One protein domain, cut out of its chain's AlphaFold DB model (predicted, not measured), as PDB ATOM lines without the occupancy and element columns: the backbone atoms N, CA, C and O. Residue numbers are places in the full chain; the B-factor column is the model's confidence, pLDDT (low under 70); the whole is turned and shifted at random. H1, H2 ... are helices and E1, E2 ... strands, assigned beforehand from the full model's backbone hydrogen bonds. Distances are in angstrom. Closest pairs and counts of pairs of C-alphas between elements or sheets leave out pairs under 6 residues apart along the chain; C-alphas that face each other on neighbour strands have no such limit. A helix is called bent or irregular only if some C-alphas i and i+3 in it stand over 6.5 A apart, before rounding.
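What this domain is: This is residues 5 to 140 of the 410 residues of the protein "T2SSE_N domain-containing protein" of Deltaproteobacteria bacterium (UniProt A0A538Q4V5). A small twisted sheet of three strands has helices over both faces, H6 and H8 over one and H9 over the other, and beyond it along the longest axis lies a lobe of three helices, H1, H2 and H3. H4 lies between lobe and sheet. The printed part has 136 residues, with nine named helices and three named strands in the order H1 H2 H3 H4 H5 H6 H7 E1 E2 H8 E3 H9. The sheet runs E1 E2 E3 and is mixed; the class is mostly helix. The whole is compact, with a radius of gyration of the C-alphas of 15.1 A, yet elongated, spanning 46 by 29 by 28 A.

Where its parts are: E1 is residues 87 to 92, 14.8 A long, from C-alpha 87 at (162.878, 170.169, 135.828); E2 is 98 to 102, 12.5 A; E3 is 121 to 125, 13.0 A. H6 is residues 71 to 76, H7 79 to 85, H8 107 to 117, 15.4 A, and H9 128 to 138, 15.0 A, ending at C-alpha 138 at (169.826, 164.467, 140.782). H4 is residues 45 to 56, 16.3 A, and H5 63 to 67. H1 is residues 5 to 10, beginning at C-alpha 5 at (168.601, 187.464, 121.506), H2 16 to 29, 19.4 A, and H3 33 to 39. H2 is irregular: C-alphas 24 and 27 are 7.1 A apart.

How they stand to each other: E1 and E2, a hairpin, are antiparallel at 149 degrees, with N 88 and O 101 2.8 A apart, within hydrogen-bond range. E2 and E3 are parallel at 31 degrees, with N 100 and O 122 at 2.9 A; E2, H8 and E3 form a strand-helix-strand unit, two parallel neighbour strands with a helix between, its crossover right-handed. Three layers, helices on both faces of the sheet, are made by H6 and H8 on one face, heights 7.1 A and 9.3 A, and H9 on the opposite face, height 8.3 A. H4, H5 and H7 only graze the sheet. H7 and H9 only just touch, with 3 pairs of C-alphas within 8 A, the closest Arg 83 and Val 135 at 6.4 A. H4 touches H1, the closest C-alphas being Ile 7 and Ala 51, 6.1 A, about perpendicular at 75 degrees. H3 touches H2, the closest C-alphas being Ala 22 and Leu 37, 6.6 A, about perpendicular at 85 degrees. H2 and H9 are apart. Every O i to N i+4 pair is within hydrogen-bond range in H1, H3, H4, H5, H7 and H8, against 8 of 10 in H2, 6 of 7 in H9 and 0 of 2 in H6, where 2 of 3 O i to N i+3 pairs are.

The domain as a whole: The C-alphas farthest apart, Val 17 and Ala 118, are 45.9 A apart. The printed part has no cut and no long link. Mean pLDDT of the printed part is 93.5; no printed residue is under 70.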
ATOM      1  N   GLY A   5     167.459 186.738 122.061       94.44
ATOM      2  CA  GLY A   5     168.601 187.464 121.506       94.44
ATOM      3  C   GLY A   5     168.423 188.984 121.547       94.44
ATOM      4  O   GLY A   5     169.375 189.710 121.817       94.44
ATOM      5  N   GLN A   6     167.194 189.471 121.355       95.38
ATOM      6  CA  GLN A   6     166.884 190.900 121.439       95.38
ATOM      7  C   GLN A   6     167.005 191.410 122.879       95.38
ATOM      8  O   GLN A   6     167.563 192.483 123.083       95.38
ATOM      9  N   ILE A   7     166.554 190.625 123.868       96.88
ATOM     10  CA  ILE A   7     166.717 190.945 125.298       96.88
ATOM     11  C   ILE A   7     168.208 191.058 125.641       96.88
ATOM     12  O   ILE A   7     168.647 192.069 126.184       96.88
ATOM     13  N   LEU A   8     169.003 190.055 125.256       97.06
ATOM     14  CA  LEU A   8     170.438 190.000 125.548       97.06
ATOM     15  C   LEU A   8     171.215 191.195 124.968       97.06
ATOM     16  O   LEU A   8     172.078 191.758 125.643       97.06
ATOM     17  N   VAL A   9     170.892 191.604 123.737       96.88
ATOM     18  CA  VAL A   9     171.519 192.764 123.081       96.88
ATOM     19  C   VAL A   9     171.042 194.080 123.689       96.88
ATOM     20  O   VAL A   9     171.862 194.963 123.948       96.88
ATOM     21  N   ALA A  10     169.740 194.225 123.956       96.25
ATOM     22  CA  ALA A  10     169.182 195.439 124.554       96.25
ATOM     23  C   ALA A  10     169.801 195.734 125.930       96.25
ATOM     24  O   ALA A  10     170.114 196.885 126.233       96.25
ATOM     25  N   GLN A  11     170.052 194.688 126.724       95.56
ATOM     26  CA  GLN A  11     170.710 194.786 128.030       95.56
ATOM     27  C   GLN A  11     172.246 194.889 127.948       95.56
ATOM     28  O   GLN A  11     172.907 195.032 128.974       95.56
ATOM     29  N   ARG A  12     172.832 194.848 126.739       96.31
ATOM     30  CA  ARG A  12     174.288 194.839 126.485       96.31
ATOM     31  C   ARG A  12     175.031 193.687 127.170       96.31
ATOM     32  O   ARG A  12     176.214 193.809 127.479       96.31
ATOM     33  N   TRP A  13     174.353 192.567 127.402       96.75
ATOM     34  CA  TRP A  13     174.977 191.361 127.955       96.75
ATOM     35  C   TRP A  13     175.684 190.529 126.894       96.75
ATOM     36  O   TRP A  13     176.559 189.738 127.233       96.75
ATOM     37  N   VAL A  14     175.315 190.707 125.624       96.44
ATOM     38  CA  VAL A  14     175.934 190.031 124.482       96.44
ATOM     39  C   VAL A  14     176.164 191.039 123.364       96.44
ATOM     40  O   VAL A  14     175.292 191.856 123.060       96.44
ATOM     41  N   ASP A  15     177.334 190.962 122.736       93.94
ATOM     42  CA  ASP A  15     177.644 191.738 121.539       93.94
ATOM     43  C   ASP A  15     176.790 191.262 120.339       93.94
ATOM     44  O   ASP A  15     176.684 190.053 120.108       93.94
ATOM     45  N   PRO A  16     176.191 192.164 119.537       96.00
ATOM     46  CA  PRO A  16     175.352 191.775 118.400       96.00
ATOM     47  C   PRO A  16     176.057 190.873 117.379       96.00
ATOM     48  O   PRO A  16     175.423 189.992 116.798       96.00
ATOM     49  N   VAL A  17     177.363 191.062 117.164       95.25
ATOM     50  CA  VAL A  17     178.167 190.236 116.252       95.25
ATOM     51  C   VAL A  17     178.384 188.849 116.852       95.25
ATOM     52  O   VAL A  17     178.277 187.854 116.134       95.25
ATOM     53  N   ALA A  18     178.642 188.761 118.159       89.06
ATOM     54  CA  ALA A  18     178.737 187.479 118.859       89.06
ATOM     55  C   ALA A  18     177.412 186.700 118.792       89.06
ATOM     56  O   ALA A  18     177.414 185.516 118.448       89.06
ATOM     57  N   LEU A  19     176.278 187.374 119.019       95.75
ATOM     58  CA  LEU A  19     174.949 186.773 118.890       95.75
ATOM     59  C   LEU A  19     174.671 186.291 117.459       95.75
ATOM     60  O   LEU A  19     174.185 185.177 117.282       95.75
ATOM     61  N   ALA A  20     174.992 187.095 116.442       95.31
ATOM     62  CA  ALA A  20     174.788 186.717 115.044       95.31
ATOM     63  C   ALA A  20     175.596 185.466 114.660       95.31
ATOM     64  O   ALA A  20     175.063 184.568 114.013       95.31
ATOM     65  N   ARG A  21     176.855 185.372 115.110       93.62
ATOM     66  CA  ARG A  21     177.685 184.170 114.922       93.62
ATOM     67  C   ARG A  21     177.097 182.961 115.642       93.62
ATOM     68  O   ARG A  21     176.979 181.899 115.051       93.62
ATOM     69  N   ALA A  22     176.679 183.127 116.897       92.50
ATOM     70  CA  ALA A  22     176.063 182.042 117.655       92.50
ATOM     71  C   ALA A  22     174.765 181.536 117.002       92.50
ATOM     72  O   ALA A  22     174.549 180.332 116.959       92.50
ATOM     73  N   LEU A  23     173.933 182.422 116.446       94.19
ATOM     74  CA  LEU A  23     172.729 182.036 115.700       94.19
ATOM     75  C   LEU A  23     173.051 181.305 114.389       94.19
ATOM     76  O   LEU A  23     172.305 180.403 114.020       94.19
ATOM     77  N   ALA A  24     174.138 181.671 113.704       93.00
ATOM     78  CA  ALA A  24     174.578 180.984 112.488       93.00
ATOM     79  C   ALA A  24     175.049 179.548 112.774       93.00
ATOM     80  O   ALA A  24     174.722 178.648 112.013       93.00
ATOM     81  N   ASP A  25     175.744 179.336 113.895       89.75
ATOM     82  CA  ASP A  25     176.271 178.019 114.283       89.75
ATOM     83  C   ASP A  25     175.231 177.146 115.017       89.75
ATOM     84  O   ASP A  25     175.418 175.942 115.192       89.75
ATOM     85  N   GLN A  26     174.135 177.746 115.495       87.31
ATOM     86  CA  GLN A  26     173.123 177.069 116.309       87.31
ATOM     87  C   GLN A  26     172.505 175.819 115.647       87.31
ATOM     88  O   GLN A  26     172.355 174.818 116.354       87.31
ATOM     89  N   PRO A  27     172.131 175.832 114.348       87.38
ATOM     90  CA  PRO A  27     171.510 174.679 113.696       87.38
ATOM     91  C   PRO A  27     172.435 173.463 113.650       87.38
ATOM     92  O   PRO A  27     171.978 172.346 113.876       87.38
ATOM     93  N   ASP A  28     173.727 173.695 113.418       84.50
ATOM     94  CA  ASP A  28     174.726 172.633 113.283       84.50
ATOM     95  C   ASP A  28     175.090 172.021 114.640       84.50
ATOM     96  O   ASP A  28     175.375 170.830 114.742       84.50
ATOM     97  N   LEU A  29     175.063 172.833 115.701       79.06
ATOM     98  CA  LEU A  29     175.433 172.409 117.051       79.06
ATOM     99  C   LEU A  29     174.254 171.858 117.862       79.06
ATOM    100  O   LEU A  29     174.471 171.215 118.886       79.06
ATOM    101  N   GLY A  30     173.008 172.134 117.463       85.75
ATOM    102  CA  GLY A  30     171.805 171.669 118.167       85.75
ATOM    103  C   GLY A  30     171.621 172.247 119.579       85.75
ATOM    104  O   GLY A  30     170.762 171.790 120.333       85.75
ATOM    105  N   LEU A  31     172.409 173.256 119.959       86.50
ATOM    106  CA  LEU A  31     172.384 173.858 121.290       86.50
ATOM    107  C   LEU A  31     171.357 174.992 121.394       86.50
ATOM    108  O   LEU A  31     171.035 175.700 120.437       86.50
ATOM    109  N   ARG A  32     170.859 175.232 122.611       92.69
ATOM    110  CA  ARG A  32     170.075 176.439 122.910       92.69
ATOM    111  C   ARG A  32     170.987 177.664 122.851       92.69
ATOM    112  O   ARG A  32     172.099 177.629 123.365       92.69
ATOM    113  N   ILE A  33     170.492 178.770 122.295       95.12
ATOM    114  CA  ILE A  33     171.304 179.974 122.053       95.12
ATOM    115  C   ILE A  33     172.007 180.510 123.311       95.12
ATOM    116  O   ILE A  33     173.200 180.793 123.261       95.12
ATOM    117  N   CYS A  34     171.322 180.577 124.460       95.50
ATOM    118  CA  CYS A  34     171.950 180.994 125.719       95.50
ATOM    119  C   CYS A  34     173.060 180.027 126.146       95.50
ATOM    120  O   CYS A  34     174.115 180.466 126.584       95.50
ATOM    121  N   SER A  35     172.843 178.721 125.990       92.81
ATOM    122  CA  SER A  35     173.829 177.691 126.326       92.81
ATOM    123  C   SER A  35     175.059 177.764 125.433       92.81
ATOM    124  O   SER A  35     176.171 177.714 125.947       92.81
ATOM    125  N   LEU A  36     174.871 177.979 124.129       93.00
ATOM    126  CA  LEU A  36     175.966 178.176 123.182       93.00
ATOM    127  C   LEU A  36     176.800 179.421 123.524       93.00
ATOM    128  O   LEU A  36     178.026 179.368 123.531       93.00
ATOM    129  N   LEU A  37     176.142 180.538 123.841       92.75
ATOM    130  CA  LEU A  37     176.823 181.778 124.224       92.75
ATOM    131  C   LEU A  37     177.578 181.637 125.554       92.75
ATOM    132  O   LEU A  37     178.708 182.114 125.659       92.75
ATOM    133  N   ILE A  38     176.997 180.946 126.541       92.31
ATOM    134  CA  ILE A  38     177.671 180.637 127.811       92.31
ATOM    135  C   ILE A  38     178.896 179.751 127.566       92.31
ATOM    136  O   ILE A  38     179.980 180.057 128.054       92.31
ATOM    137  N   GLN A  39     178.757 178.686 126.772       87.12
ATOM    138  CA  GLN A  39     179.852 177.756 126.478       87.12
ATOM    139  C   GLN A  39     181.032 178.445 125.775       87.12
ATOM    140  O   GLN A  39     182.184 178.061 125.961       87.12
ATOM    141  N   ARG A  40     180.761 179.506 125.008       86.56
ATOM    142  CA  ARG A  40     181.779 180.338 124.348       86.56
ATOM    143  C   ARG A  40     182.365 181.438 125.236       86.56
ATOM    144  O   ARG A  40     183.165 182.230 124.747       86.56
ATOM    145  N   GLY A  41     181.941 181.544 126.497       90.06
ATOM    146  CA  GLY A  41     182.341 182.631 127.396       90.06
ATOM    147  C   GLY A  41     181.819 184.008 126.967       90.06
ATOM    148  O   GLY A  41     182.347 185.031 127.390       90.06
ATOM    149  N   GLN A  42     180.801 184.049 126.103       92.38
ATOM    150  CA  GLN A  42     180.226 185.277 125.537       92.38
ATOM    151  C   GLN A  42     178.989 185.761 126.301       92.38
ATOM    152  O   GLN A  42     178.463 186.830 126.001       92.38
ATOM    153  N   LEU A  43     178.502 184.968 127.258       95.69
ATOM    154  CA  LEU A  43     177.355 185.284 128.098       95.69
ATOM    155  C   LEU A  43     177.554 184.704 129.497       95.69
ATOM    156  O   LEU A  43     177.836 183.519 129.656       95.69
ATOM    157  N   ASP A  44     177.355 185.541 130.508       95.38
ATOM    158  CA  ASP A  44     177.322 185.113 131.902       95.38
ATOM    159  C   ASP A  44     176.021 184.325 132.210       95.38
ATOM    160  O   ASP A  44     174.936 184.740 131.774       95.38
ATOM    161  N   PRO A  45     176.083 183.207 132.961       93.38
ATOM    162  CA  PRO A  45     174.909 182.397 133.290       93.38
ATOM    163  C   PRO A  45     173.798 183.150 134.033       93.38
ATOM    164  O   PRO A  45     172.615 182.921 133.765       93.38
ATOM    165  N   ASP A  46     174.144 184.071 134.932       97.00
ATOM    166  CA  ASP A  46     173.165 184.851 135.687       97.00
ATOM    167  C   ASP A  46     172.490 185.895 134.792       97.00
ATOM    168  O   ASP A  46     171.295 186.164 134.938       97.00
ATOM    169  N   HIS A  47     173.217 186.474 133.832       98.00
ATOM    170  CA  HIS A  47     172.609 187.313 132.793       98.00
ATOM    171  C   HIS A  47     171.641 186.508 131.919       98.00
ATOM    172  O   HIS A  47     170.519 186.951 131.672       98.00
ATOM    173  N   ALA A  48     172.012 185.289 131.521       97.50
ATOM    174  CA  ALA A  48     171.114 184.407 130.782       97.50
ATOM    175  C   ALA A  48     169.842 184.067 131.582       97.50
ATOM    176  O   ALA A  48     168.740 184.140 131.038       97.50
ATOM    177  N   ALA A  49     169.970 183.749 132.874       97.75
ATOM    178  CA  ALA A  49     168.834 183.467 133.751       97.75
ATOM    179  C   ALA A  49     167.876 184.664 133.866       97.75
ATOM    180  O   ALA A  49     166.659 184.493 133.789       97.75
ATOM    181  N   ARG A  50     168.409 185.888 133.998       98.06
ATOM    182  CA  ARG A  50     167.602 187.121 134.030       98.06
ATOM    183  C   ARG A  50     166.901 187.390 132.698       98.06
ATOM    184  O   ARG A  50     165.727 187.744 132.699       98.06
ATOM    185  N   ALA A  51     167.583 187.179 131.574       97.75
ATOM    186  CA  ALA A  51     166.988 187.359 130.251       97.75
ATOM    187  C   ALA A  51     165.840 186.364 130.005       97.75
ATOM    188  O   ALA A  51     164.783 186.740 129.501       97.75
ATOM    189  N   LEU A  52     166.023 185.101 130.404       97.25
ATOM    190  CA  LEU A  52     164.982 184.073 130.333       97.25
ATOM    191  C   LEU A  52     163.804 184.397 131.261       97.25
ATOM    192  O   LEU A  52     162.652 184.211 130.874       97.25
ATOM    193  N   ALA A  53     164.075 184.919 132.458       97.38
ATOM    194  CA  ALA A  53     163.042 185.363 133.389       97.38
ATOM    195  C   ALA A  53     162.165 186.467 132.783       97.38
ATOM    196  O   ALA A  53     160.937 186.376 132.815       97.38
ATOM    197  N   GLU A  54     162.791 187.471 132.163       96.62
ATOM    198  CA  GLU A  54     162.096 188.546 131.454       96.62
ATOM    199  C   GLU A  54     161.277 188.006 130.276       96.62
ATOM    200  O   GLU A  54     160.090 188.315 130.142       96.62
ATOM    201  N   GLN A  55     161.886 187.146 129.453       96.44
ATOM    202  CA  GLN A  55     161.229 186.537 128.303       96.44
ATOM    203  C   GLN A  55     159.965 185.781 128.724       96.44
ATOM    204  O   GLN A  55     158.900 185.989 128.140       96.44
ATOM    205  N   HIS A  56     160.084 184.905 129.721       95.56
ATOM    206  CA  HIS A  56     159.039 183.963 130.116       95.56
ATOM    207  C   HIS A  56     158.102 184.480 131.213       95.56
ATOM    208  O   HIS A  56     157.098 183.828 131.492       95.56
ATOM    209  N   ARG A  57     158.392 185.647 131.804       95.75
ATOM    210  CA  ARG A  57     157.638 186.239 132.923       95.75
ATOM    211  C   ARG A  57     157.525 185.300 134.127       95.75
ATOM    212  O   ARG A  57     156.474 185.195 134.754       95.75
ATOM    213  N   VAL A  58     158.623 184.624 134.442       96.94
ATOM    214  CA  VAL A  58     158.777 183.780 135.635       96.94
ATOM    215  C   VAL A  58     160.083 184.147 136.344       96.94
ATOM    216  O   VAL A  58     160.973 184.694 135.697       96.94
ATOM    217  N   PRO A  59     160.248 183.867 137.649       97.81
ATOM    218  CA  PRO A  59     161.498 184.140 138.351       97.81
ATOM    219  C   PRO A  59     162.712 183.460 137.702       97.81
ATOM    220  O   PRO A  59     162.643 182.301 137.292       97.81
ATOM    221  N   GLY A  60     163.839 184.170 137.653       97.44
ATOM    222  CA  GLY A  60     165.120 183.630 137.194       97.44
ATOM    223  C   GLY A  60     165.895 182.970 138.327       97.44
ATOM    224  O   GLY A  60     166.064 183.547 139.405       97.44
ATOM    225  N   VAL A  61     166.403 181.766 138.086       98.00
ATOM    226  CA  VAL A  61     167.258 181.043 139.026       98.00
ATOM    227  C   VAL A  61     168.717 181.325 138.684       98.00
ATOM    228  O   VAL A  61     169.230 180.871 137.667       98.00
ATOM    229  N   LEU A  62     169.372 182.097 139.550       96.44
ATOM    230  CA  LEU A  62     170.792 182.425 139.453       96.44
ATOM    231  C   LEU A  62     171.665 181.260 139.932       96.44
ATOM    232  O   LEU A  62     171.214 180.409 140.703       96.44
ATOM    233  N   GLN A  63     172.941 181.275 139.559       91.94
ATOM    234  CA  GLN A  63     173.919 180.245 139.894       91.94
ATOM    235  C   GLN A  63     173.989 179.992 141.404       91.94
ATOM    236  O   GLN A  63     173.887 178.848 141.845       91.94
ATOM    237  N   ARG A  64     174.017 181.056 142.217       92.44
ATOM    238  CA  ARG A  64     174.005 180.934 143.686       92.44
ATOM    239  C   ARG A  64     172.789 180.169 144.226       92.44
ATOM    240  O   ARG A  64     172.895 179.533 145.267       92.44
ATOM    241  N   HIS A  65     171.632 180.241 143.561       94.44
ATOM    242  CA  HIS A  65     170.427 179.530 143.995       94.44
ATOM    243  C   HIS A  65     170.535 178.033 143.678       94.44
ATOM    244  O   HIS A  65     170.086 177.213 144.468       94.44
ATOM    245  N   LEU A  66     171.164 177.677 142.552       92.00
ATOM    246  CA  LEU A  66     171.432 176.284 142.181       92.00
ATOM    247  C   LEU A  66     172.503 175.643 143.076       92.00
ATOM    248  O   LEU A  66     172.395 174.463 143.415       92.00
ATOM    249  N   GLU A  67     173.518 176.416 143.470       88.88
ATOM    250  CA  GLU A  67     174.594 175.982 144.369       88.88
ATOM    251  C   GLU A  67     174.094 175.715 145.794       88.88
ATOM    252  O   GLU A  67     174.495 174.728 146.403       88.88
ATOM    253  N   HIS A  68     173.184 176.552 146.304       88.81
ATOM    254  CA  HIS A  68     172.615 176.429 147.655       88.81
ATOM    255  C   HIS A  68     171.251 175.720 147.680       88.81
ATOM    256  O   HIS A  68     170.497 175.865 148.645       88.81
ATOM    257  N   ARG A  69     170.900 174.992 146.615       93.12
ATOM    258  CA  ARG A  69     169.635 174.249 146.542       93.12
ATOM    259  C   ARG A  69     169.592 173.135 147.585       93.12
ATOM    260  O   ARG A  69     170.635 172.590 147.939       93.12
ATOM    261  N   ASP A  70     168.393 172.733 147.994       88.81
ATOM    262  CA  ASP A  70     168.195 171.535 148.821       88.81
ATOM    263  C   ASP A  70     168.077 170.280 147.927       88.81
ATOM    264  O   ASP A  70     167.050 170.101 147.262       88.81
ATOM    265  N   PRO A  71     169.088 169.383 147.896       86.56
ATOM    266  CA  PRO A  71     169.055 168.190 147.050       86.56
ATOM    267  C   PRO A  71     167.964 167.200 147.468       86.56
ATOM    268  O   PRO A  71     167.459 166.446 146.636       86.56
ATOM    269  N   ALA A  72     167.550 167.216 148.740       90.00
ATOM    270  CA  ALA A  72     166.538 166.304 149.251       90.00
ATOM    271  C   ALA A  72     165.147 166.593 148.667       90.00
ATOM    272  O   ALA A  72     164.244 165.769 148.817       90.00
ATOM    273  N   LEU A  73     164.950 167.737 148.003       92.44
ATOM    274  CA  LEU A  73     163.693 168.073 147.342       92.44
ATOM    275  C   LEU A  73     163.492 167.340 146.010       92.44
ATOM    276  O   LEU A  73     162.354 167.254 145.547       92.44
ATOM    277  N   ALA A  74     164.541 166.759 145.418       93.75
ATOM    278  CA  ALA A  74     164.435 166.020 144.158       93.75
ATOM    279  C   ALA A  74     163.394 164.882 144.230       93.75
ATOM    280  O   ALA A  74     162.673 164.638 143.263       93.75
ATOM    281  N   ARG A  75     163.223 164.260 145.406       91.12
ATOM    282  CA  ARG A  75     162.239 163.188 145.646       91.12
ATOM    283  C   ARG A  75     160.778 163.584 145.397       91.12
ATOM    284  O   ARG A  75     159.939 162.703 145.257       91.12
ATOM    285  N   PHE A  76     160.458 164.882 145.396       90.62
ATOM    286  CA  PHE A  76     159.084 165.366 145.203       90.62
ATOM    287  C   PHE A  76     158.649 165.390 143.737       90.62
ATOM    288  O   PHE A  76     157.469 165.596 143.470       90.62
ATOM    289  N   LEU A  77     159.571 165.194 142.791       94.38
ATOM    290  CA  LEU A  77     159.259 165.163 141.368       94.38
ATOM    291  C   LEU A  77     159.657 163.800 140.779       94.38
ATOM    292  O   LEU A  77     160.803 163.382 140.960       94.38
ATOM    293  N   PRO A  78     158.759 163.100 140.058       91.81
ATOM    294  CA  PRO A  78     159.093 161.829 139.425       91.81
ATOM    295  C   PRO A  78     160.267 161.963 138.451       91.81
ATOM    296  O   PRO A  78     160.274 162.849 137.595       91.81
ATOM    297  N   ALA A  79     161.227 161.039 138.526       92.00
ATOM    298  CA  ALA A  79     162.468 161.108 137.754       92.00
ATOM    299  C   ALA A  79     162.242 161.152 136.228       92.00
ATOM    300  O   ALA A  79     162.925 161.882 135.513       92.00
ATOM    301  N   ALA A  80     161.248 160.412 135.721       91.31
ATOM    302  CA  ALA A  80     160.886 160.434 134.304       91.31
ATOM    303  C   ALA A  80     160.408 161.825 133.851       91.31
ATOM    304  O   ALA A  80     160.830 162.313 132.800       91.31
ATOM    305  N   LEU A  81     159.578 162.484 134.667       93.81
ATOM    306  CA  LEU A  81     159.082 163.831 134.395       93.81
ATOM    307  C   LEU A  81     160.217 164.859 134.486       93.81
ATOM    308  O   LEU A  81     160.379 165.671 133.576       93.81
ATOM    309  N   ALA A  82     161.036 164.773 135.536       96.44
ATOM    310  CA  ALA A  82     162.185 165.643 135.753       96.44
ATOM    311  C   ALA A  82     163.169 165.620 134.574       96.44
ATOM    312  O   ALA A  82     163.539 166.675 134.065       96.44
ATOM    313  N   ARG A  83     163.534 164.426 134.084       94.69
ATOM    314  CA  ARG A  83     164.441 164.261 132.937       94.69
ATOM    315  C   ARG A  83     163.815 164.699 131.617       94.69
ATOM    316  O   ARG A  83     164.452 165.394 130.841       94.69
ATOM    317  N   THR A  84     162.555 164.344 131.364       95.25
ATOM    318  CA  THR A  84     161.895 164.689 130.091       95.25
ATOM    319  C   THR A  84     161.681 166.197 129.958       95.25
ATOM    320  O   THR A  84     161.837 166.767 128.877       95.25
ATOM    321  N   ARG A  85     161.319 166.862 131.059       96.69
ATOM    322  CA  ARG A  85     161.007 168.297 131.074       96.69
ATOM    323  C   ARG A  85     162.178 169.180 131.486       96.69
ATOM    324  O   ARG A  85     162.034 170.398 131.434       96.69
ATOM    325  N   ILE A  86     163.306 168.584 131.875       97.50
ATOM    326  CA  ILE A  86     164.452 169.271 132.479       97.50
ATOM    327  C   ILE A  86     163.961 170.182 133.609       97.50
ATOM    328  O   ILE A  86     163.921 171.409 133.499       97.50
ATOM    329  N   ALA A  87     163.490 169.535 134.674       97.88
ATOM    330  CA  ALA A  87     162.878 170.169 135.828       97.88
ATOM    331  C   ALA A  87     163.521 169.664 137.123       97.88
ATOM    332  O   ALA A  87     163.683 168.461 137.316       97.88
ATOM    333  N   LEU A  88     163.865 170.587 138.019       98.12
ATOM    334  CA  LEU A  88     164.549 170.298 139.273       98.12
ATOM    335  C   LEU A  88     163.924 171.098 140.422       98.12
ATOM    336  O   LEU A  88     163.949 172.331 140.392       98.12
ATOM    337  N   PRO A  89     163.391 170.438 141.461       97.75
ATOM    338  CA  PRO A  89     163.061 171.102 142.715       97.75
ATOM    339  C   PRO A  89     164.327 171.663 143.376       97.75
ATOM    340  O   PRO A  89     165.291 170.928 143.576       97.75
ATOM    341  N   ILE A  90     164.337 172.958 143.714       96.06
ATOM    342  CA  ILE A  90     165.538 173.634 144.247       96.06
ATOM    343  C   ILE A  90     165.368 174.207 145.656       96.06
ATOM    344  O   ILE A  90     166.353 174.433 146.353       96.06
ATOM    345  N   GLY A  91     164.137 174.462 146.088       95.62
ATOM    346  CA  GLY A  91     163.880 175.106 147.371       95.62
ATOM    347  C   GLY A  91     162.395 175.261 147.654       95.62
ATOM    348  O   GLY A  91     161.549 174.749 146.920       95.62
ATOM    349  N   ARG A  92     162.076 176.007 148.711       94.19
ATOM    350  CA  ARG A  92     160.709 176.418 149.032       94.19
ATOM    351  C   ARG A  92     160.623 177.925 149.228       94.19
ATOM    352  O   ARG A  92     161.591 178.549 149.660       94.19
ATOM    353  N   THR A  93     159.469 178.507 148.917       92.75
ATOM    354  CA  THR A  93     159.174 179.902 149.272       92.75
ATOM    355  C   THR A  93     158.973 180.033 150.784       92.75
ATOM    356  O   THR A  93     158.762 179.037 151.479       92.75
ATOM    357  N   GLY A  94     158.969 181.263 151.309       85.19
ATOM    358  CA  GLY A  94     158.634 181.511 152.720       85.19
ATOM    359  C   GLY A  94     157.230 181.022 153.112       85.19
ATOM    360  O   GLY A  94     156.999 180.673 154.262       85.19
ATOM    361  N   ALA A  95     156.314 180.920 152.143       85.75
ATOM    362  CA  ALA A  95     154.972 180.363 152.317       85.75
ATOM    363  C   ALA A  95     154.910 178.824 152.166       85.75
ATOM    364  O   ALA A  95     153.823 178.245 152.199       85.75
ATOM    365  N   GLY A  96     156.058 178.164 151.974       89.19
ATOM    366  CA  GLY A  96     156.193 176.708 151.891       89.19
ATOM    367  C   GLY A  96     155.981 176.096 150.503       89.19
ATOM    368  O   GLY A  96     156.022 174.870 150.375       89.19
ATOM    369  N   GLU A  97     155.772 176.897 149.457       94.38
ATOM    370  CA  GLU A  97     155.534 176.407 148.088       94.38
ATOM    371  C   GLU A  97     156.822 175.855 147.482       94.38
ATOM    372  O   GLU A  97     157.889 176.429 147.690       94.38
ATOM    373  N   LEU A  98     156.745 174.751 146.735       96.56
ATOM    374  CA  LEU A  98     157.930 174.133 146.139       96.56
ATOM    375  C   LEU A  98     158.389 174.945 144.924       96.56
ATOM    376  O   LEU A  98     157.640 175.120 143.966       96.56
ATOM    377  N   ILE A  99     159.631 175.419 144.947       97.88
ATOM    378  CA  ILE A  99     160.239 176.109 143.813       97.88
ATOM    379  C   ILE A  99     160.844 175.051 142.897       97.88
ATOM    380  O   ILE A  99     161.754 174.320 143.300       97.88
ATOM    381  N   VAL A 100     160.349 174.985 141.664       98.25
ATOM    382  CA  VAL A 100     160.827 174.055 140.639       98.25
ATOM    383  C   VAL A 100     161.459 174.855 139.508       98.25
ATOM    384  O   VAL A 100     160.797 175.635 138.823       98.25
ATOM    385  N   CYS A 101     162.764 174.671 139.338       98.56
ATOM    386  CA  CYS A 101     163.523 175.247 138.243       98.56
ATOM    387  C   CYS A 101     163.308 174.407 136.983       98.56
ATOM    388  O   CYS A 101     163.468 173.190 137.034       98.56
ATOM    389  N   VAL A 102     162.943 175.033 135.866       98.50
ATOM    390  CA  VAL A 102     162.681 174.360 134.589       98.50
ATOM    391  C   VAL A 102     163.428 175.032 133.445       98.50
ATOM    392  O   VAL A 102     163.718 176.229 133.496       98.50
ATOM    393  N   ARG A 103     163.710 174.268 132.387       96.44
ATOM    394  CA  ARG A 103     164.351 174.791 131.172       96.44
ATOM    395  C   ARG A 103     163.400 175.639 130.328       96.44
ATOM    396  O   ARG A 103     163.753 176.736 129.913       96.44
ATOM    397  N   ASP A 104     162.206 175.112 130.061       95.06
ATOM    398  CA  ASP A 104     161.218 175.704 129.152       95.06
ATOM    399  C   ASP A 104     159.898 175.955 129.903       95.06
ATOM    400  O   ASP A 104     158.997 175.110 129.876       95.06
ATOM    401  N   PRO A 105     159.758 177.080 130.624       96.44
ATOM    402  CA  PRO A 105     158.560 177.349 131.408       96.44
ATOM    403  C   PRO A 105     157.352 177.621 130.499       96.44
ATOM    404  O   PRO A 105     157.417 178.399 129.544       96.44
ATOM    405  N   GLY A 106     156.221 177.003 130.839       94.38
ATOM    406  CA  GLY A 106     154.942 177.186 130.160       94.38
ATOM    407  C   GLY A 106     153.779 176.712 131.029       94.38
ATOM    408  O   GLY A 106     153.972 175.919 131.949       94.38
ATOM    409  N   ALA A 107     152.564 177.183 130.738       92.94
ATOM    410  CA  ALA A 107     151.381 176.891 131.554       92.94
ATOM    411  C   ALA A 107     151.062 175.386 131.643       92.94
ATOM    412  O   ALA A 107     150.755 174.886 132.720       92.94
ATOM    413  N   ALA A 108     151.202 174.650 130.534       93.75
ATOM    414  CA  ALA A 108     150.995 173.201 130.517       93.75
ATOM    415  C   ALA A 108     152.001 172.462 131.416       93.75
ATOM    416  O   ALA A 108     151.613 171.583 132.179       93.75
ATOM    417  N   LEU A 109     153.277 172.865 131.375       95.56
ATOM    418  CA  LEU A 109     154.318 172.289 132.225       95.56
ATOM    419  C   LEU A 109     154.092 172.625 133.706       95.56
ATOM    420  O   LEU A 109     154.292 171.773 134.566       95.56
ATOM    421  N   HIS A 110     153.662 173.854 134.007       95.12
ATOM    422  CA  HIS A 110     153.299 174.250 135.371       95.12
ATOM    423  C   HIS A 110     152.204 173.335 135.931       95.12
ATOM    424  O   HIS A 110     152.388 172.766 137.005       95.12
ATOM    425  N   ALA A 111     151.122 173.123 135.173       91.94
ATOM    426  CA  ALA A 111     150.019 172.256 135.577       91.94
ATOM    427  C   ALA A 111     150.452 170.789 135.759       91.94
ATOM    428  O   ALA A 111     150.076 170.153 136.742       91.94
ATOM    429  N   GLU A 112     151.277 170.264 134.849       94.25
ATOM    430  CA  GLU A 112     151.826 168.904 134.920       94.25
ATOM    431  C   GLU A 112     152.690 168.699 136.176       94.25
ATOM    432  O   GLU A 112     152.510 167.723 136.905       94.25
ATOM    433  N   ILE A 113     153.584 169.647 136.480       94.12
ATOM    434  CA  ILE A 113     154.429 169.602 137.681       94.12
ATOM    435  C   ILE A 113     153.584 169.761 138.952       94.12
ATOM    436  O   ILE A 113     153.797 169.029 139.917       94.12
ATOM    437  N   ALA A 114     152.613 170.677 138.965       94.19
ATOM    438  CA  ALA A 114     151.720 170.876 140.106       94.19
ATOM    439  C   ALA A 114     150.926 169.600 140.436       94.19
ATOM    440  O   ALA A 114     150.816 169.224 141.606       94.19
ATOM    441  N   ALA A 115     150.426 168.912 139.405       91.94
ATOM    442  CA  ALA A 115     149.731 167.639 139.548       91.94
ATOM    443  C   ALA A 115     150.662 166.537 140.082       91.94
ATOM    444  O   ALA A 115     150.286 165.822 141.007       91.94
ATOM    445  N   ALA A 116     151.885 166.434 139.553       92.19
ATOM    446  CA  ALA A 116     152.855 165.423 139.975       92.19
ATOM    447  C   ALA A 116     153.335 165.604 141.427       92.19
ATOM    448  O   ALA A 116     153.563 164.620 142.127       92.19
ATOM    449  N   VAL A 117     153.477 166.851 141.885       90.88
ATOM    450  CA  VAL A 117     153.915 167.189 143.251       90.88
ATOM    451  C   VAL A 117     152.756 167.117 144.261       90.88
ATOM    452  O   VAL A 117     153.001 167.065 145.466       90.88
ATOM    453  N   ALA A 118     151.501 167.121 143.792       84.88
ATOM    454  CA  ALA A 118     150.292 167.222 144.617       84.88
ATOM    455  C   ALA A 118     150.323 168.426 145.586       84.88
ATOM    456  O   ALA A 118     149.946 168.328 146.755       84.88
ATOM    457  N   GLY A 119     150.800 169.583 145.113       83.25
ATOM    458  CA  GLY A 119     150.978 170.768 145.949       83.25
ATOM    459  C   GLY A 119     151.185 172.063 145.170       83.25
ATOM    460  O   GLY A 119     151.226 172.081 143.940       83.25
ATOM    461  N   ARG A 120     151.320 173.175 145.903       88.81
ATOM    462  CA  ARG A 120     151.610 174.488 145.312       88.81
ATOM    463  C   ARG A 120     153.061 174.554 144.851       88.81
ATOM    464  O   ARG A 120     153.979 174.330 145.648       88.81
ATOM    465  N   VAL A 121     153.244 174.895 143.577       95.88
ATOM    466  CA  VAL A 121     154.552 175.001 142.930       95.88
ATOM    467  C   VAL A 121     154.752 176.384 142.322       95.88
ATOM    468  O   VAL A 121     153.855 176.944 141.685       95.88
ATOM    469  N   VAL A 122     155.958 176.913 142.490       97.06
ATOM    470  CA  VAL A 122     156.435 178.116 141.808       97.06
ATOM    471  C   VAL A 122     157.422 177.674 140.740       97.06
ATOM    472  O   VAL A 122     158.454 177.078 141.050       97.06
ATOM    473  N   ILE A 123     157.101 177.955 139.478       98.00
ATOM    474  CA  ILE A 123     157.997 177.674 138.356       98.00
ATOM    475  C   ILE A 123     158.986 178.823 138.214       98.00
ATOM    476  O   ILE A 123     158.591 179.986 138.167       98.00
ATOM    477  N   ALA A 124     160.264 178.480 138.124       98.19
ATOM    478  CA  ALA A 124     161.358 179.405 137.877       98.19
ATOM    479  C   ALA A 124     162.229 178.879 136.727       98.19
ATOM    480  O   ALA A 124     162.211 177.685 136.439       98.19
ATOM    481  N   VAL A 125     162.987 179.745 136.058       98.31
ATOM    482  CA  VAL A 125     163.746 179.391 134.846       98.31
ATOM    483  C   VAL A 125     165.252 179.532 135.038       98.31
ATOM    484  O   VAL A 125     165.710 180.468 135.691       98.31
ATOM    485  N   ALA A 126     166.020 178.619 134.446       97.38
ATOM    486  CA  ALA A 126     167.477 178.701 134.336       97.38
ATOM    487  C   ALA A 126     167.939 178.333 132.916       97.38
ATOM    488  O   ALA A 126     167.202 177.667 132.183       97.38
ATOM    489  N   PRO A 127     169.161 178.727 132.513       95.69
ATOM    490  CA  PRO A 127     169.740 178.276 131.256       95.69
ATOM    491  C   PRO A 127     169.876 176.747 131.211       95.69
ATOM    492  O   PRO A 127     170.226 176.110 132.206       95.69
ATOM    493  N   ALA A 128     169.620 176.172 130.032       93.75
ATOM    494  CA  ALA A 128     169.590 174.723 129.826       93.75
ATOM    495  C   ALA A 128     170.896 174.042 130.254       93.75
ATOM    496  O   ALA A 128     170.851 173.072 130.996       93.75
ATOM    497  N   LEU A 129     172.039 174.608 129.853       89.12
ATOM    498  CA  LEU A 129     173.374 174.047 130.085       89.12
ATOM    499  C   LEU A 129     173.592 173.600 131.538       89.12
ATOM    500  O   LEU A 129     173.923 172.446 131.782       89.12
ATOM    501  N   GLN A 130     173.372 174.495 132.504       89.31
ATOM    502  CA  GLN A 130     173.548 174.173 133.921       89.31
ATOM    503  C   GLN A 130     172.428 173.272 134.446       89.31
ATOM    504  O   GLN A 130     172.675 172.367 135.240       89.31
ATOM    505  N   LEU A 131     171.180 173.519 134.040       95.56
ATOM    506  CA  LEU A 131     170.037 172.795 134.590       95.56
ATOM    507  C   LEU A 131     170.006 171.326 134.145       95.56
ATOM    508  O   LEU A 131     169.710 170.458 134.961       95.56
ATOM    509  N   GLU A 132     170.343 171.037 132.889       94.44
ATOM    510  CA  GLU A 132     170.400 169.676 132.337       94.44
ATOM    511  C   GLU A 132     171.402 168.810 133.109       94.44
ATOM    512  O   GLU A 132     171.073 167.693 133.507       94.44
ATOM    513  N   GLN A 133     172.575 169.364 133.428       89.19
ATOM    514  CA  GLN A 133     173.597 168.694 134.237       89.19
ATOM    515  C   GLN A 133     173.096 168.377 135.649       89.19
ATOM    516  O   GLN A 133     173.276 167.267 136.150       89.19
ATOM    517  N   LEU A 134     172.429 169.336 136.296       94.00
ATOM    518  CA  LEU A 134     171.918 169.153 137.655       94.00
ATOM    519  C   LEU A 134     170.753 168.163 137.718       94.00
ATOM    520  O   LEU A 134     170.656 167.406 138.681       94.00
ATOM    521  N   VAL A 135     169.880 168.158 136.709       95.25
ATOM    522  CA  VAL A 135     168.801 167.170 136.580       95.25
ATOM    523  C   VAL A 135     169.391 165.779 136.373       95.25
ATOM    524  O   VAL A 135     168.971 164.842 137.046       95.25
ATOM    525  N   GLN A 136     170.391 165.644 135.500       92.00
ATOM    526  CA  GLN A 136     171.056 164.365 135.275       92.00
ATOM    527  C   GLN A 136     171.698 163.831 136.559       92.00
ATOM    528  O   GLN A 136     171.501 162.668 136.891       92.00
ATOM    529  N   ALA A 137     172.393 164.680 137.321       89.94
ATOM    530  CA  ALA A 137     172.999 164.287 138.591       89.94
ATOM    531  C   ALA A 137     171.956 163.929 139.668       89.94
ATOM    532  O   ALA A 137     172.130 162.966 140.407       89.94
ATOM    533  N   ALA A 138     170.857 164.684 139.763       90.25
ATOM    534  CA  ALA A 138     169.826 164.467 140.782       90.25
ATOM    535  C   ALA A 138     168.949 163.230 140.523       90.25
ATOM    536  O   ALA A 138     168.364 162.689 141.461       90.25
ATOM    537  N   TYR A 139     168.837 162.805 139.262       90.19
ATOM    538  CA  TYR A 139     167.972 161.706 138.824       90.19
ATOM    539  C   TYR A 139     168.725 160.637 138.031       90.19
ATOM    540  O   TYR A 139     168.110 159.936 137.213       90.19
ATOM    541  N   ALA A 140     170.035 160.512 138.250       85.81
ATOM    542  CA  ALA A 140     170.797 159.372 137.772       85.81
ATOM    543  C   ALA A 140     170.119 158.097 138.295       85.81
ATOM    544  O   ALA A 140     169.699 158.039 139.454       85.81
TER     545      ALA A 140